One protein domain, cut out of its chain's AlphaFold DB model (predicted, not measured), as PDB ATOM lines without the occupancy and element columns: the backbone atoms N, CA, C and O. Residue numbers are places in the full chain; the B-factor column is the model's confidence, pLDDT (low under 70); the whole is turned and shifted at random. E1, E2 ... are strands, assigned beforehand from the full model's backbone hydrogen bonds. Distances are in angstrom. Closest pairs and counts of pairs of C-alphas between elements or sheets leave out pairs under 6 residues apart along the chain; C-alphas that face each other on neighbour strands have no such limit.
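What this domain is: This is residues 2 to 131 of the 302 residues of the protein "Hypothetical protein" of Rotaria sordida (UniProt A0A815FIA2). With little regular structure, the core is a strongly twisted sheet of E3 to E7, with a separate hairpin, E1 and E2, toward one end and the loop of residues 58 to 94 reaching out at the other. The 130 printed residues, elongated over 53 by 31 by 29 A, hold seven named strands, E1 to E7 in chain order, both sheets antiparallel. The class is all strand, with 39 residues in named elements. It is only just compact, close to loose, radius of gyration of the C-alphas 16.6 A.

Where its parts are: E1, residues 6 to 11, begins at C-alpha 6 (-49.863, 124.463, 21.768); E2 is 14 to 20, E3 29 to 32, E4 42 to 44. E5, 50 to 57, spans 20.0 A; E6 is 95 to 101; E7, 106 to 109, ends at C-alpha 109 (-55.952, 114.892, 34.937).

How they stand to each other: In hairpin E1 and E2, N 9 and O 17 are 2.8 A apart. E3 and E4 lie on one side of E5, E6 on the other; N 53 and O 98 are 3.0 A apart. E4 to E7 form a meander, each strand the antiparallel neighbour of the one before.

The domain as a whole: The printed part has no cut. The link E5 to E6 is long; pLDDT is under 70 at 34 residues.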
ATOM      1  N   GLN A   2     -62.883 125.671  17.799       57.44
ATOM      2  CA  GLN A   2     -62.049 125.705  18.995       57.44
ATOM      3  C   GLN A   2     -60.641 126.114  18.578       57.44
ATOM      4  O   GLN A   2     -60.055 125.515  17.683       57.44
ATOM      5  N   GLU A   3     -60.145 127.176  19.195       70.44
ATOM      6  CA  GLU A   3     -58.806 127.703  18.975       70.44
ATOM      7  C   GLU A   3     -57.768 126.641  19.366       70.44
ATOM      8  O   GLU A   3     -57.799 126.130  20.490       70.44
ATOM      9  N   LEU A   4     -56.882 126.268  18.439       83.44
ATOM     10  CA  LEU A   4     -55.817 125.301  18.706       83.44
ATOM     11  C   LEU A   4     -54.826 125.903  19.708       83.44
ATOM     12  O   LEU A   4     -54.392 127.044  19.557       83.44
ATOM     13  N   GLN A   5     -54.470 125.135  20.733       86.56
ATOM     14  CA  GLN A   5     -53.527 125.531  21.773       86.56
ATOM     15  C   GLN A   5     -52.323 124.594  21.731       86.56
ATOM     16  O   GLN A   5     -52.468 123.377  21.604       86.56
ATOM     17  N   TYR A   6     -51.132 125.176  21.865       88.19
ATOM     18  CA  TYR A   6     -49.863 124.463  21.768       88.19
ATOM     19  C   TYR A   6     -48.982 124.749  22.983       88.19
ATOM     20  O   TYR A   6     -48.925 125.882  23.459       88.19
ATOM     21  N   VAL A   7     -48.243 123.737  23.443       88.38
ATOM     22  CA  VAL A   7     -47.053 123.941  24.281       88.38
ATOM     23  C   VAL A   7     -45.843 123.935  23.365       88.38
ATOM     24  O   VAL A   7     -45.662 123.009  22.572       88.38
ATOM     25  N   GLN A   8     -44.998 124.949  23.514       90.81
ATOM     26  CA  GLN A   8     -43.718 125.045  22.830       90.81
ATOM     27  C   GLN A   8     -42.582 125.101  23.851       90.81
ATOM     28  O   GLN A   8     -42.640 125.871  24.807       90.81
ATOM     29  N   ILE A   9     -41.551 124.288  23.637       89.00
ATOM     30  CA  ILE A   9     -40.326 124.284  24.434       89.00
ATOM     31  C   ILE A   9     -39.195 124.762  23.547       89.00
ATOM     32  O   ILE A   9     -38.904 124.164  22.509       89.00
ATOM     33  N   TRP A  10     -38.560 125.829  24.000       91.88
ATOM     34  CA  TRP A  10     -37.456 126.485  23.332       91.88
ATOM     35  C   TRP A  10     -36.178 126.266  24.135       91.88
ATOM     36  O   TRP A  10     -36.210 126.252  25.368       91.88
ATOM     37  N   HIS A  11     -35.065 126.097  23.437       90.12
ATOM     38  CA  HIS A  11     -33.729 126.181  24.010       90.12
ATOM     39  C   HIS A  11     -32.925 127.132  23.147       90.12
ATOM     40  O   HIS A  11     -32.867 126.975  21.926       90.12
ATOM     41  N   ASP A  12     -32.380 128.150  23.802       90.88
ATOM     42  CA  ASP A  12     -31.800 129.320  23.163       90.88
ATOM     43  C   ASP A  12     -32.790 129.927  22.152       90.88
ATOM     44  O   ASP A  12     -33.900 130.312  22.524       90.88
ATOM     45  N   GLU A  13     -32.422 129.976  20.875       91.62
ATOM     46  CA  GLU A  13     -33.246 130.524  19.790       91.62
ATOM     47  C   GLU A  13     -33.974 129.435  18.984       91.62
ATOM     48  O   GLU A  13     -34.614 129.711  17.968       91.62
ATOM     49  N   HIS A  14     -33.893 128.178  19.426       91.88
ATOM     50  CA  HIS A  14     -34.416 127.034  18.692       91.88
ATOM     51  C   HIS A  14     -35.627 126.413  19.386       91.88
ATOM     52  O   HIS A  14     -35.593 126.040  20.562       91.88
ATOM     53  N   LEU A  15     -36.705 126.240  18.619       92.44
ATOM     54  CA  LEU A  15     -37.846 125.434  19.033       92.44
ATOM     55  C   LEU A  15     -37.419 123.963  19.065       92.44
ATOM     56  O   LEU A  15     -37.197 123.356  18.019       92.44
ATOM     57  N   ILE A  16     -37.327 123.384  20.261       90.12
ATOM     58  CA  ILE A  16     -36.996 121.964  20.426       90.12
ATOM     59  C   ILE A  16     -38.244 121.108  20.219       90.12
ATOM     60  O   ILE A  16     -38.197 120.066  19.568       90.12
ATOM     61  N   PHE A  17     -39.372 121.539  20.792       86.50
ATOM     62  CA  PHE A  17     -40.610 120.770  20.784       86.50
ATOM     63  C   PHE A  17     -41.835 121.670  20.658       86.50
ATOM     64  O   PHE A  17     -41.922 122.696  21.326       86.50
ATOM     65  N   GLY A  18     -42.812 121.237  19.863       87.75
ATOM     66  CA  GLY A  18     -44.145 121.828  19.780       87.75
ATOM     67  C   GLY A  18     -45.198 120.724  19.804       87.75
ATOM     68  O   GLY A  18     -45.138 119.806  18.988       87.75
ATOM     69  N   TYR A  19     -46.140 120.800  20.742       85.69
ATOM     70  CA  TYR A  19     -47.225 119.829  20.884       85.69
ATOM     71  C   TYR A  19     -48.567 120.541  20.917       85.69
ATOM     72  O   TYR A  19     -48.750 121.465  21.705       85.69
ATOM     73  N   GLU A  20     -49.505 120.090  20.086       86.44
ATOM     74  CA  GLU A  20     -50.914 120.441  20.235       86.44
ATOM     75  C   GLU A  20     -51.450 119.735  21.481       86.44
ATOM     76  O   GLU A  20     -51.355 118.515  21.611       86.44
ATOM     77  N   ILE A  21     -51.965 120.510  22.429       84.06
ATOM     78  CA  ILE A  21     -52.343 120.013  23.760       84.06
ATOM     79  C   ILE A  21     -53.854 119.940  23.954       84.06
ATOM     80  O   ILE A  21     -54.323 119.302  24.890       84.06
ATOM     81  N   ASN A  22     -54.637 120.547  23.066       79.19
ATOM     82  CA  ASN A  22     -56.093 120.546  23.143       79.19
ATOM     83  C   ASN A  22     -56.768 119.793  21.983       79.19
ATOM     84  O   ASN A  22     -57.911 120.109  21.659       79.19
ATOM     85  N   ASP A  23     -56.110 118.771  21.414       72.31
ATOM     86  CA  ASP A  23     -56.721 117.916  20.387       72.31
ATOM     87  C   ASP A  23     -58.037 117.325  20.916       72.31
ATOM     88  O   ASP A  23     -58.079 116.509  21.847       72.31
ATOM     89  N   ASN A  24     -59.134 117.742  20.292       59.44
ATOM     90  CA  ASN A  24     -60.492 117.436  20.709       59.44
ATOM     91  C   ASN A  24     -60.818 115.942  20.752       59.44
ATOM     92  O   ASN A  24     -61.715 115.546  21.508       59.44
ATOM     93  N   LYS A  25     -60.097 115.099  20.002       61.03
ATOM     94  CA  LYS A  25     -60.336 113.649  19.982       61.03
ATOM     95  C   LYS A  25     -59.745 112.924  21.190       61.03
ATOM     96  O   LYS A  25     -60.270 111.881  21.567       61.03
ATOM     97  N   ILE A  26     -58.686 113.465  21.797       63.38
ATOM     98  CA  ILE A  26     -57.862 112.742  22.782       63.38
ATOM     99  C   ILE A  26     -57.761 113.495  24.109       63.38
ATOM    100  O   ILE A  26     -57.681 112.867  25.164       63.38
ATOM    101  N   SER A  27     -57.799 114.828  24.085       75.75
ATOM    102  CA  SER A  27     -57.584 115.626  25.288       75.75
ATOM    103  C   SER A  27     -58.665 115.361  26.334       75.75
ATOM    104  O   SER A  27     -59.858 115.304  26.025       75.75
ATOM    105  N   SER A  28     -58.243 115.200  27.585       84.50
ATOM    106  CA  SER A  28     -59.116 115.028  28.746       84.50
ATOM    107  C   SER A  28     -59.618 116.356  29.325       84.50
ATOM    108  O   SER A  28     -60.392 116.338  30.277       84.50
ATOM    109  N   HIS A  29     -59.189 117.498  28.782       88.31
ATOM    110  CA  HIS A  29     -59.532 118.832  29.276       88.31
ATOM    111  C   HIS A  29     -60.161 119.712  28.185       88.31
ATOM    112  O   HIS A  29     -60.162 119.375  27.001       88.31
ATOM    113  N   GLY A  30     -60.757 120.823  28.612       86.62
ATOM    114  CA  GLY A  30     -61.259 121.898  27.767       86.62
ATOM    115  C   GLY A  30     -60.166 122.912  27.417       86.62
ATOM    116  O   GLY A  30     -58.995 122.562  27.257       86.62
ATOM    117  N   LYS A  31     -60.543 124.189  27.285       85.88
ATOM    118  CA  LYS A  31     -59.606 125.277  26.970       85.88
ATOM    119  C   LYS A  31     -58.596 125.463  28.105       85.88
ATOM    120  O   LYS A  31     -58.968 125.454  29.273       85.88
ATOM    121  N   ILE A  32     -57.327 125.654  27.766       87.06
ATOM    122  CA  ILE A  32     -56.279 125.973  28.742       87.06
ATOM    123  C   ILE A  32     -56.402 127.430  29.151       87.06
ATOM    124  O   ILE A  32     -56.562 128.302  28.289       87.06
ATOM    125  N   LEU A  33     -56.315 127.675  30.456       81.81
ATOM    126  CA  LEU A  33     -56.395 129.016  31.000       81.81
ATOM    127  C   LEU A  33     -55.046 129.721  30.790       81.81
ATOM    128  O   LEU A  33     -54.004 129.159  31.138       81.81
ATOM    129  N   PRO A  34     -55.032 130.944  30.231       77.38
ATOM    130  CA  PRO A  34     -53.803 131.718  30.120       77.38
ATOM    131  C   PRO A  34     -53.281 132.019  31.521       77.38
ATOM    132  O   PRO A  34     -54.082 132.343  32.398       77.38
ATOM    133  N   LYS A  35     -51.962 131.929  31.726       72.06
ATOM    134  CA  LYS A  35     -51.332 132.239  33.016       72.06
ATOM    135  C   LYS A  35     -51.646 133.684  33.408       72.06
ATOM    136  O   LYS A  35     -51.277 134.610  32.689       72.06
ATOM    137  N   ASN A  36     -52.300 133.863  34.546       66.12
ATOM    138  CA  ASN A  36     -52.499 135.154  35.188       66.12
ATOM    139  C   ASN A  36     -52.002 135.082  36.639       66.12
ATOM    140  O   ASN A  36     -51.711 134.009  37.165       66.12
ATOM    141  N   ASP A  37     -51.888 136.232  37.291       61.34
ATOM    142  CA  ASP A  37     -51.253 136.296  38.607       61.34
ATOM    143  C   ASP A  37     -52.091 135.673  39.737       61.34
ATOM    144  O   ASP A  37     -51.579 135.520  40.837       61.34
ATOM    145  N   TYR A  38     -53.359 135.307  39.532       65.00
ATOM    146  CA  TYR A  38     -54.260 134.971  40.648       65.00
ATOM    147  C   TYR A  38     -54.992 133.640  40.515       65.00
ATOM    148  O   TYR A  38     -55.410 133.080  41.528       65.00
ATOM    149  N   ALA A  39     -55.142 133.133  39.301       67.62
ATOM    150  CA  ALA A  39     -56.161 132.150  38.995       67.62
ATOM    151  C   ALA A  39     -55.700 131.029  38.054       67.62
ATOM    152  O   ALA A  39     -56.355 130.004  37.919       67.62
ATOM    153  N   SER A  40     -54.537 131.131  37.438       80.31
ATOM    154  CA  SER A  40     -54.031 130.029  36.631       80.31
ATOM    155  C   SER A  40     -52.538 129.892  36.795       80.31
ATOM    156  O   SER A  40     -51.809 130.838  37.094       80.31
ATOM    157  N   PHE A  41     -52.063 128.676  36.590       83.81
ATOM    158  CA  PHE A  41     -50.651 128.371  36.676       83.81
ATOM    159  C   PHE A  41     -50.220 127.548  35.471       83.81
ATOM    160  O   PHE A  41     -51.015 126.860  34.830       83.81
ATOM    161  N   PHE A  42     -48.932 127.654  35.171       87.56
ATOM    162  CA  PHE A  42     -48.239 126.864  34.168       87.56
ATOM    163  C   PHE A  42     -46.795 126.736  34.648       87.56
ATOM    164  O   PHE A  42     -46.046 127.716  34.591       87.56
ATOM    165  N   GLU A  43     -46.446 125.575  35.201       87.12
ATOM    166  CA  GLU A  43     -45.192 125.379  35.934       87.12
ATOM    167  C   GLU A  43     -44.482 124.076  35.560       87.12
ATOM    168  O   GLU A  43     -45.097 123.015  35.410       87.12
ATOM    169  N   TRP A  44     -43.156 124.159  35.478       87.38
ATOM    170  CA  TRP A  44     -42.265 123.019  35.281       87.38
ATOM    171  C   TRP A  44     -42.128 122.184  36.548       87.38
ATOM    172  O   TRP A  44     -42.002 122.724  37.648       87.38
ATOM    173  N   SER A  45     -42.097 120.863  36.391       86.81
ATOM    174  CA  SER A  45     -41.601 119.980  37.443       86.81
ATOM    175  C   SER A  45     -40.100 120.173  37.638       86.81
ATOM    176  O   SER A  45     -39.373 120.519  36.705       86.81
ATOM    177  N   ALA A  46     -39.612 119.896  38.848       80.69
ATOM    178  CA  ALA A  46     -38.198 120.067  39.194       80.69
ATOM    179  C   ALA A  46     -37.248 119.229  38.312       80.69
ATOM    180  O   ALA A  46     -36.129 119.645  38.034       80.69
ATOM    181  N   ASP A  47     -37.712 118.074  37.828       84.50
ATOM    182  CA  ASP A  47     -36.971 117.194  36.914       84.50
ATOM    183  C   ASP A  47     -37.017 117.652  35.441       84.50
ATOM    184  O   ASP A  47     -36.401 117.018  34.591       84.50
ATOM    185  N   SER A  48     -37.748 118.729  35.121       88.75
ATOM    186  CA  SER A  48     -37.985 119.217  33.753       88.75
ATOM    187  C   SER A  48     -38.593 118.180  32.799       88.75
ATOM    188  O   SER A  48     -38.446 118.283  31.583       88.75
ATOM    189  N   ARG A  49     -39.304 117.174  33.327       88.81
ATOM    190  CA  ARG A  49     -39.972 116.131  32.519       88.81
ATOM    191  C   ARG A  49     -41.482 116.308  32.427       88.81
ATOM    192  O   ARG A  49     -42.141 115.610  31.653       88.81
ATOM    193  N   ARG A  50     -42.058 117.201  33.231       90.56
ATOM    194  CA  ARG A  50     -43.502 117.407  33.325       90.56
ATOM    195  C   ARG A  50     -43.846 118.889  33.415       90.56
ATOM    196  O   ARG A  50     -43.083 119.702  33.931       90.56
ATOM    197  N   LEU A  51     -45.038 119.212  32.936       90.25
ATOM    198  CA  LEU A  51     -45.652 120.531  33.037       90.25
ATOM    199  C   LEU A  51     -47.009 120.387  33.715       90.25
ATOM    200  O   LEU A  51     -47.775 119.492  33.362       90.25
ATOM    201  N   VAL A  52     -47.304 121.249  34.685       89.19
ATOM    202  CA  VAL A  52     -48.618 121.310  35.333       89.19
ATOM    203  C   VAL A  52     -49.295 122.607  34.932       89.19
ATOM    204  O   VAL A  52     -48.657 123.661  34.928       89.19
ATOM    205  N   PHE A  53     -50.571 122.533  34.568       89.06
ATOM    206  CA  PHE A  53     -51.329 123.697  34.130       89.06
ATOM    207  C   PHE A  53     -52.812 123.605  34.476       89.06
ATOM    208  O   PHE A  53     -53.359 122.514  34.660       89.06
ATOM    209  N   THR A  54     -53.457 124.769  34.531       89.06
ATOM    210  CA  THR A  54     -54.907 124.896  34.710       89.06
ATOM    211  C   THR A  54     -55.619 124.888  33.355       89.06
ATOM    212  O   THR A  54     -55.248 125.618  32.433       89.06
ATOM    213  N   ALA A  55     -56.674 124.089  33.230       88.69
ATOM    214  CA  ALA A  55     -57.563 124.058  32.071       88.69
ATOM    215  C   ALA A  55     -59.031 124.022  32.517       88.69
ATOM    216  O   ALA A  55     -59.316 123.801  33.688       88.69
ATOM    217  N   GLU A  56     -59.965 124.234  31.597       86.25
ATOM    218  CA  GLU A  56     -61.390 124.000  31.842       86.25
ATOM    219  C   GLU A  56     -61.700 122.505  31.908       86.25
ATOM    220  O   GLU A  56     -61.088 121.696  31.202       86.25
ATOM    221  N   GLU A  57     -62.695 122.123  32.707       85.56
ATOM    222  CA  GLU A  57     -63.251 120.772  32.658       85.56
ATOM    223  C   GLU A  57     -63.808 120.513  31.250       85.56
ATOM    224  O   GLU A  57     -64.592 121.295  30.696       85.56
ATOM    225  N   LYS A  58     -63.392 119.402  30.625       83.56
ATOM    226  CA  LYS A  58     -63.899 119.052  29.298       83.56
ATOM    227  C   LYS A  58     -65.390 118.763  29.391       83.56
ATOM    228  O   LYS A  58     -65.817 117.824  30.062       83.56
ATOM    229  N   ARG A  59     -66.189 119.519  28.640       74.69
ATOM    230  CA  ARG A  59     -67.614 119.223  28.493       74.69
ATOM    231  C   ARG A  59     -67.788 117.970  27.643       74.69
ATOM    232  O   ARG A  59     -67.155 117.819  26.596       74.69
ATOM    233  N   LYS A  60     -68.684 117.081  28.071       68.50
ATOM    234  CA  LYS A  60     -69.166 116.001  27.202       68.50
ATOM    235  C   LYS A  60     -69.784 116.644  25.960       68.50
ATOM    236  O   LYS A  60     -70.560 117.585  26.098       68.50
ATOM    237  N   SER A  61     -69.444 116.164  24.765       62.19
ATOM    238  CA  SER A  61     -70.121 116.604  23.543       62.19
ATOM    239  C   SER A  61     -71.585 116.182  23.633       62.19
ATOM    240  O   SER A  61     -71.874 114.984  23.669       62.19
ATOM    241  N   LEU A  62     -72.497 117.144  23.723       63.47
ATOM    242  CA  LEU A  62     -73.923 116.867  23.872       63.47
ATOM    243  C   LEU A  62     -74.585 116.819  22.501       63.47
ATOM    244  O   LEU A  62     -74.283 117.644  21.635       63.47
ATOM    245  N   LYS A  63     -75.493 115.861  22.306       63.38
ATOM    246  CA  LYS A  63     -76.367 115.861  21.134       63.38
ATOM    247  C   LYS A  63     -77.540 116.805  21.392       63.38
ATOM    248  O   LYS A  63     -78.012 116.937  22.521       63.38
ATOM    249  N   SER A  64     -78.023 117.452  20.334       65.62
ATOM    250  CA  SER A  64     -79.280 118.202  20.401       65.62
ATOM    251  C   SER A  64     -80.424 117.258  20.769       65.62
ATOM    252  O   SER A  64     -80.408 116.093  20.360       65.62
ATOM    253  N   TYR A  65     -81.436 117.783  21.466       67.62
ATOM    254  CA  TYR A  65     -82.674 117.069  21.794       67.62
ATOM    255  C   TYR A  65     -83.273 116.355  20.570       67.62
ATOM    256  O   TYR A  65     -83.744 115.230  20.672       67.62
ATOM    257  N   PHE A  66     -83.182 116.975  19.389       73.56
ATOM    258  CA  PHE A  66     -83.728 116.446  18.132       73.56
ATOM    259  C   PHE A  66     -82.876 115.354  17.466       73.56
ATOM    260  O   PHE A  66     -83.299 114.767  16.477       73.56
ATOM    261  N   THR A  67     -81.666 115.110  17.968       75.69
ATOM    262  CA  THR A  67     -80.674 114.195  17.366       75.69
ATOM    263  C   THR A  67     -80.190 113.107  18.323       75.69
ATOM    264  O   THR A  67     -79.385 112.264  17.937       75.69
ATOM    265  N   ALA A  68     -80.607 113.162  19.585       72.06
ATOM    266  CA  ALA A  68     -80.212 112.208  20.605       72.06
ATOM    267  C   ALA A  68     -81.105 110.965  20.548       72.06
ATOM    268  O   ALA A  68     -82.328 111.080  20.583       72.06
ATOM    269  N   ASP A  69     -80.496 109.780  20.527       74.38
ATOM    270  CA  ASP A  69     -81.238 108.511  20.514       74.38
ATOM    271  C   ASP A  69     -81.700 108.118  21.925       74.38
ATOM    272  O   ASP A  69     -82.648 107.350  22.105       74.38
ATOM    273  N   LYS A  70     -81.019 108.637  22.954       77.44
ATOM    274  CA  LYS A  70     -81.301 108.365  24.366       77.44
ATOM    275  C   LYS A  70     -81.261 109.647  25.185       77.44
ATOM    276  O   LYS A  70     -80.415 110.508  24.972       77.44
ATOM    277  N   LEU A  71     -82.114 109.722  26.206       66.94
ATOM    278  CA  LEU A  71     -82.223 110.882  27.100       66.94
ATOM    279  C   LEU A  71     -80.907 111.271  27.791       66.94
ATOM    280  O   LEU A  71     -80.672 112.449  27.991       66.94
ATOM    281  N   HIS A  72     -80.021 110.324  28.111       65.31
ATOM    282  CA  HIS A  72     -78.719 110.644  28.717       65.31
ATOM    283  C   HIS A  72     -77.678 111.185  27.717       65.31
ATOM    284  O   HIS A  72     -76.612 111.631  28.137       65.31
ATOM    285  N   GLU A  73     -77.955 111.121  26.408       64.69
ATOM    286  CA  GLU A  73     -77.153 111.773  25.359       64.69
ATOM    287  C   GLU A  73     -77.549 113.248  25.182       64.69
ATOM    288  O   GLU A  73     -76.769 114.045  24.648       64.69
ATOM    289  N   ILE A  74     -78.748 113.606  25.660       64.06
ATOM    290  CA  ILE A  74     -79.214 114.979  25.828       64.06
ATOM    291  C   ILE A  74     -78.578 115.474  27.122       64.06
ATOM    292  O   ILE A  74     -79.021 115.136  28.218       64.06
ATOM    293  N   GLY A  75     -77.479 116.213  27.021       61.56
ATOM    294  CA  GLY A  75     -76.934 116.839  28.221       61.56
ATOM    295  C   GLY A  75     -77.710 118.078  28.624       61.56
ATOM    296  O   GLY A  75     -78.779 118.383  28.095       61.56
ATOM    297  N   GLU A  76     -77.133 118.814  29.565       61.22
ATOM    298  CA  GLU A  76     -77.697 120.075  30.016       61.22
ATOM    299  C   GLU A  76     -77.855 121.072  28.853       61.22
ATOM    300  O   GLU A  76     -76.931 121.223  28.044       61.22
ATOM    301  N   PRO A  77     -79.017 121.746  28.743       58.72
ATOM    302  CA  PRO A  77     -79.240 122.745  27.714       58.72
ATOM    303  C   PRO A  77     -78.128 123.796  27.712       58.72
ATOM    304  O   PRO A  77     -77.772 124.338  28.756       58.72
ATOM    305  N   VAL A  78     -77.645 124.156  26.517       56.81
ATOM    306  CA  VAL A  78     -76.660 125.240  26.310       56.81
ATOM    307  C   VAL A  78     -77.157 126.581  26.881       56.81
ATOM    308  O   VAL A  78     -76.364 127.470  27.161       56.81
ATOM    309  N   SER A  79     -78.470 126.717  27.081       56.94
ATOM    310  CA  SER A  79     -79.139 127.891  27.646       56.94
ATOM    311  C   SER A  79     -79.180 127.941  29.179       56.94
ATOM    312  O   SER A  79     -79.810 128.845  29.723       56.94
ATOM    313  N   ILE A  80     -78.579 126.985  29.895       64.62
ATOM    314  CA  ILE A  80     -78.425 127.100  31.350       64.62
ATOM    315  C   ILE A  80     -77.319 128.117  31.617       64.62
ATOM    316  O   ILE A  80     -76.157 127.882  31.290       64.62
ATOM    317  N   TYR A  81     -77.695 129.254  32.206       67.50
ATOM    318  CA  TYR A  81     -76.725 130.212  32.719       67.50
ATOM    319  C   TYR A  81     -75.865 129.528  33.777       67.50
ATOM    320  O   TYR A  81     -76.385 128.944  34.731       67.50
ATOM    321  N   ARG A  82     -74.552 129.612  33.598       67.81
ATOM    322  CA  ARG A  82     -73.570 129.156  34.570       67.81
ATOM    323  C   ARG A  82     -72.754 130.352  34.992       67.81
ATOM    324  O   ARG A  82     -72.319 131.143  34.158       67.81
ATOM    325  N   GLU A  83     -72.604 130.486  36.297       72.25
ATOM    326  CA  GLU A  83     -71.786 131.537  36.866       72.25
ATOM    327  C   GLU A  83     -70.332 131.288  36.461       72.25
ATOM    328  O   GLU A  83     -69.780 130.210  36.690       72.25
ATOM    329  N   ASN A  84     -69.742 132.271  35.788       75.12
ATOM    330  CA  ASN A  84     -68.306 132.309  35.574       75.12
ATOM    331  C   ASN A  84     -67.634 132.901  36.816       75.12
ATOM    332  O   ASN A  84     -68.279 133.506  37.671       75.12
ATOM    333  N   TRP A  85     -66.315 132.773  36.908       72.56
ATOM    334  CA  TRP A  85     -65.568 133.323  38.044       72.56
ATOM    335  C   TRP A  85     -65.461 134.863  38.033       72.56
ATOM    336  O   TRP A  85     -64.840 135.435  38.928       72.56
ATOM    337  N   GLY A  86     -66.073 135.538  37.050       71.94
ATOM    338  CA  GLY A  86     -66.068 136.992  36.903       71.94
ATOM    339  C   GLY A  86     -64.692 137.582  36.571       71.94
ATOM    340  O   GLY A  86     -63.776 136.890  36.126       71.94
ATOM    341  N   GLU A  87     -64.556 138.895  36.781       70.62
ATOM    342  CA  GLU A  87     -63.342 139.679  36.509       70.62
ATOM    343  C   GLU A  87     -62.762 139.442  35.099       70.62
ATOM    344  O   GLU A  87     -63.433 139.650  34.101       70.62
ATOM    345  N   GLN A  88     -61.499 139.021  34.994       65.88
ATOM    346  CA  GLN A  88     -60.836 138.695  33.727       65.88
ATOM    347  C   GLN A  88     -61.020 137.216  33.329       65.88
ATOM    348  O   GLN A  88     -60.312 136.719  32.453       65.88
ATOM    349  N   MET A  89     -61.939 136.494  33.984       67.69
ATOM    350  CA  MET A  89     -62.184 135.055  33.819       67.69
ATOM    351  C   MET A  89     -63.620 134.734  33.402       67.69
ATOM    352  O   MET A  89     -64.155 133.670  33.705       67.69
ATOM    353  N   GLU A  90     -64.234 135.637  32.646       68.12
ATOM    354  CA  GLU A  90     -65.630 135.528  32.201       68.12
ATOM    355  C   GLU A  90     -65.902 134.314  31.293       68.12
ATOM    356  O   GLU A  90     -67.049 133.914  31.105       68.12
ATOM    357  N   ILE A  91     -64.845 133.718  30.736       66.25
ATOM    358  CA  ILE A  91     -64.906 132.563  29.831       66.25
ATOM    359  C   ILE A  91     -64.672 131.218  30.536       66.25
ATOM    360  O   ILE A  91     -64.633 130.187  29.861       66.25
ATOM    361  N   PHE A  92     -64.480 131.228  31.858       74.31
ATOM    362  CA  PHE A  92     -64.059 130.070  32.643       74.31
ATOM    363  C   PHE A  92     -65.061 129.767  33.762       74.31
ATOM    364  O   PHE A  92     -65.445 130.658  34.521       74.31
ATOM    365  N   GLU A  93     -65.489 128.508  33.858       77.25
ATOM    366  CA  GLU A  93     -66.530 128.055  34.791       77.25
ATOM    367  C   GLU A  93     -65.979 127.042  35.789       77.25
ATOM    368  O   GLU A  93     -66.237 127.134  36.987       77.25
ATOM    369  N   THR A  94     -65.234 126.035  35.327       81.62
ATOM    370  CA  THR A  94     -64.768 124.950  36.198       81.62
ATOM    371  C   THR A  94     -63.338 124.580  35.853       81.62
ATOM    372  O   THR A  94     -63.057 124.039  34.786       81.62
ATOM    373  N   SER A  95     -62.423 124.840  36.790       85.50
ATOM    374  CA  SER A  95     -61.007 124.535  36.616       85.50
ATOM    375  C   SER A  95     -60.697 123.065  36.881       85.50
ATOM    376  O   SER A  95     -61.139 122.500  37.881       85.50
ATOM    377  N   VAL A  96     -59.828 122.495  36.057       88.12
ATOM    378  CA  VAL A  96     -59.136 121.232  36.292       88.12
ATOM    379  C   VAL A  96     -57.630 121.421  36.157       88.12
ATOM    380  O   VAL A  96     -57.136 122.216  35.358       88.12
ATOM    381  N   VAL A  97     -56.884 120.643  36.925       89.19
ATOM    382  CA  VAL A  97     -55.428 120.570  36.882       89.19
ATOM    383  C   VAL A  97     -55.008 119.414  35.996       89.19
ATOM    384  O   VAL A  97     -55.431 118.266  36.183       89.19
ATOM    385  N   CYS A  98     -54.147 119.736  35.042       89.50
ATOM    386  CA  CYS A  98     -53.596 118.808  34.074       89.50
ATOM    387  C   CYS A  98     -52.088 118.680  34.278       89.50
ATOM    388  O   CYS A  98     -51.401 119.668  34.536       89.50
ATOM    389  N   ILE A  99     -51.571 117.464  34.116       90.44
ATOM    390  CA  ILE A  99     -50.140 117.180  34.032       90.44
ATOM    391  C   ILE A  99     -49.832 116.697  32.620       90.44
ATOM    392  O   ILE A  99     -50.348 115.664  32.188       90.44
ATOM    393  N   PHE A 100     -48.960 117.414  31.923       90.44
ATOM    394  CA  PHE A 100     -48.381 116.990  30.657       90.44
ATOM    395  C   PHE A 100     -47.024 116.327  30.892       90.44
ATOM    396  O   PHE A 100     -46.115 116.929  31.461       90.44
ATOM    397  N   TYR A 101     -46.901 115.075  30.459       90.06
ATOM    398  CA  TYR A 101     -45.676 114.283  30.527       90.06
ATOM    399  C   TYR A 101     -44.911 114.424  29.214       90.06
ATOM    400  O   TYR A 101     -45.397 113.993  28.169       90.06
ATOM    401  N   LEU A 102     -43.707 114.991  29.264       88.88
ATOM    402  CA  LEU A 102     -42.942 115.322  28.060       88.88
ATOM    403  C   LEU A 102     -42.401 114.091  27.338       88.88
ATOM    404  O   LEU A 102     -42.400 114.058  26.111       88.88
ATOM    405  N   ASP A 103     -42.011 113.062  28.090       89.50
ATOM    406  CA  ASP A 103     -41.467 111.826  27.521       89.50
ATOM    407  C   ASP A 103     -42.516 111.050  26.709       89.50
ATOM    408  O   ASP A 103     -42.233 110.544  25.625       89.50
ATOM    409  N   THR A 104     -43.744 110.951  27.231       89.44
ATOM    410  CA  THR A 104     -44.828 110.159  26.624       89.44
ATOM    411  C   THR A 104     -45.781 110.988  25.775       89.44
ATOM    412  O   THR A 104     -46.587 110.416  25.043       89.44
ATOM    413  N   LYS A 105     -45.708 112.320  25.879       87.19
ATOM    414  CA  LYS A 105     -46.620 113.277  25.237       87.19
ATOM    415  C   LYS A 105     -48.080 113.056  25.643       87.19
ATOM    416  O   LYS A 105     -48.997 113.317  24.872       87.19
ATOM    417  N   GLN A 106     -48.299 112.551  26.856       88.00
ATOM    418  CA  GLN A 106     -49.631 112.304  27.397       88.00
ATOM    419  C   GLN A 106     -50.020 113.386  28.395       88.00
ATOM    420  O   GLN A 106     -49.199 113.837  29.195       88.00
ATOM    421  N   ILE A 107     -51.301 113.740  28.384       89.69
ATOM    422  CA  ILE A 107     -51.905 114.619  29.378       89.69
ATOM    423  C   ILE A 107     -52.759 113.763  30.304       89.69
ATOM    424  O   ILE A 107     -53.553 112.942  29.846       89.69
ATOM    425  N   LYS A 108     -52.585 113.942  31.612       89.12
ATOM    426  CA  LYS A 108     -53.418 113.302  32.630       89.12
ATOM    427  C   LYS A 108     -54.034 114.356  33.532       89.12
ATOM    428  O   LYS A 108     -53.351 115.280  33.968       89.12
ATOM    429  N   LEU A 109     -55.312 114.181  33.838       88.19
ATOM    430  CA  LEU A 109     -55.952 114.892  34.937       88.19
ATOM    431  C   LEU A 109     -55.430 114.319  36.250       88.19
ATOM    432  O   LEU A 109     -55.242 113.105  36.363       88.19
ATOM    433  N   ILE A 110     -55.222 115.172  37.247       82.88
ATOM    434  CA  ILE A 110     -54.996 114.664  38.598       82.88
ATOM    435  C   ILE A 110     -56.322 114.074  39.109       82.88
ATOM    436  O   ILE A 110     -57.388 114.639  38.863       82.88
ATOM    437  N   GLU A 111     -56.288 112.923  39.769       79.38
ATOM    438  CA  GLU A 111     -57.496 112.256  40.271       79.38
ATOM    439  C   GLU A 111     -58.086 112.989  41.487       79.38
ATOM    440  O   GLU A 111     -57.363 113.679  42.200       79.38
ATOM    441  N   ASN A 112     -59.388 112.817  41.745       76.06
ATOM    442  CA  ASN A 112     -60.082 113.314  42.947       76.06
ATOM    443  C   ASN A 112     -60.009 114.836  43.181       76.06
ATOM    444  O   ASN A 112     -59.961 115.297  44.320       76.06
ATOM    445  N   GLN A 113     -60.027 115.627  42.107       80.31
ATOM    446  CA  GLN A 113     -60.060 117.085  42.215       80.31
ATOM    447  C   GLN A 113     -61.412 117.577  42.759       80.31
ATOM    448  O   GLN A 113     -62.461 117.096  42.315       80.31
ATOM    449  N   PRO A 114     -61.419 118.545  43.691       77.31
ATOM    450  CA  PRO A 114     -62.652 119.121  44.214       77.31
ATOM    451  C   PRO A 114     -63.364 119.944  43.132       77.31
ATOM    452  O   PRO A 114     -62.821 120.923  42.634       77.31
ATOM    453  N   LYS A 115     -64.601 119.565  42.788       74.25
ATOM    454  CA  LYS A 115     -65.367 120.204  41.698       74.25
ATOM    455  C   LYS A 115     -65.963 121.565  42.047       74.25
ATOM    456  O   LYS A 115     -66.244 122.355  41.160       74.25
ATOM    457  N   SER A 116     -66.192 121.824  43.330       74.38
ATOM    458  CA  SER A 116     -66.781 123.078  43.811       74.38
ATOM    459  C   SER A 116     -65.746 124.179  44.040       74.38
ATOM    460  O   SER A 116     -66.103 125.242  44.540       74.38
ATOM    461  N   LEU A 117     -64.465 123.912  43.770       76.94
ATOM    462  CA  LEU A 117     -63.377 124.838  44.044       76.94
ATOM    463  C   LEU A 117     -62.671 125.234  42.765       76.94
ATOM    464  O   LEU A 117     -62.477 124.430  41.856       76.94
ATOM    465  N   TYR A 118     -62.202 126.471  42.777       79.00
ATOM    466  CA  TYR A 118     -61.285 126.955  41.778       79.00
ATOM    467  C   TYR A 118     -59.838 126.732  42.210       79.00
ATOM    468  O   TYR A 118     -59.427 127.119  43.308       79.00
ATOM    469  N   LEU A 119     -59.048 126.116  41.337       79.25
ATOM    470  CA  LEU A 119     -57.659 125.763  41.604       79.25
ATOM    471  C   LEU A 119     -56.738 126.817  40.986       79.25
ATOM    472  O   LEU A 119     -56.236 126.661  39.876       79.25
ATOM    473  N   GLY A 120     -56.531 127.905  41.732       74.94
ATOM    474  CA  GLY A 120     -55.817 129.080  41.229       74.94
ATOM    475  C   GLY A 120     -54.302 128.921  41.107       74.94
ATOM    476  O   GLY A 120     -53.685 129.582  40.277       74.94
ATOM    477  N   GLN A 121     -53.678 128.068  41.930       79.06
ATOM    478  CA  GLN A 121     -52.219 127.897  41.982       79.06
ATOM    479  C   GLN A 121     -51.823 126.470  42.368       79.06
ATOM    480  O   GLN A 121     -52.517 125.808  43.137       79.06
ATOM    481  N   CYS A 122     -50.673 126.016  41.870       79.44
ATOM    482  CA  CYS A 122     -50.118 124.698  42.159       79.44
ATOM    483  C   CYS A 122     -48.593 124.772  42.280       79.44
ATOM    484  O   CYS A 122     -47.945 125.539  41.570       79.44
ATOM    485  N   ASN A 123     -48.031 123.956  43.172       76.06
ATOM    486  CA  ASN A 123     -46.599 123.688  43.260       76.06
ATOM    487  C   ASN A 123     -46.365 122.176  43.274       76.06
ATOM    488  O   ASN A 123     -47.160 121.413  43.825       76.06
ATOM    489  N   TRP A 124     -45.249 121.755  42.691       77.62
ATOM    490  CA  TRP A 124     -44.828 120.361  42.669       77.62
ATOM    491  C   TRP A 124     -44.279 119.935  44.034       77.62
ATOM    492  O   TRP A 124     -43.336 120.545  44.528       77.62
ATOM    493  N   ARG A 125     -44.827 118.859  44.616       71.75
ATOM    494  CA  ARG A 125     -44.250 118.209  45.808       71.75
ATOM    495  C   ARG A 125     -44.418 116.695  45.759       71.75
ATOM    496  O   ARG A 125     -43.462 115.967  45.522       71.75
ATOM    497  N   ASN A 126     -45.645 116.221  45.938       63.16
ATOM    498  CA  ASN A 126     -46.017 114.814  45.855       63.16
ATOM    499  C   ASN A 126     -47.132 114.631  44.814       63.16
ATOM    500  O   ASN A 126     -47.886 115.550  44.510       63.16
ATOM    501  N   ASN A 127     -47.249 113.429  44.250       58.25
ATOM    502  CA  ASN A 127     -48.318 113.107  43.297       58.25
ATOM    503  C   ASN A 127     -49.656 112.795  44.018       58.25
ATOM    504  O   ASN A 127     -50.427 111.969  43.536       58.25
ATOM    505  N   GLN A 128     -49.909 113.370  45.201       64.75
ATOM    506  CA  GLN A 128     -51.081 113.077  46.036       64.75
ATOM    507  C   GLN A 128     -51.745 114.366  46.521       64.75
ATOM    508  O   GLN A 128     -51.069 115.293  46.955       64.75
ATOM    509  N   TRP A 129     -53.078 114.405  46.502       66.06
ATOM    510  CA  TRP A 129     -53.832 115.513  47.082       66.06
ATOM    511  C   TRP A 129     -53.915 115.380  48.594       66.06
ATOM    512  O   TRP A 129     -54.363 114.361  49.117       66.06
ATOM    513  N   ILE A 130     -53.535 116.447  49.291       72.75
ATOM    514  CA  ILE A 130     -53.727 116.575  50.731       72.75
ATOM    515  C   ILE A 130     -54.324 117.953  50.984       72.75
ATOM    516  O   ILE A 130     -53.720 118.970  50.650       72.75
ATOM    517  N   GLN A 131     -55.509 117.988  51.590       77.31
ATOM    518  CA  GLN A 131     -56.059 119.230  52.110       77.31
ATOM    519  C   GLN A 131     -55.270 119.633  53.361       77.31
ATOM    520  O   GLN A 131     -55.252 118.915  54.367       77.31
TER     521      GLN A 131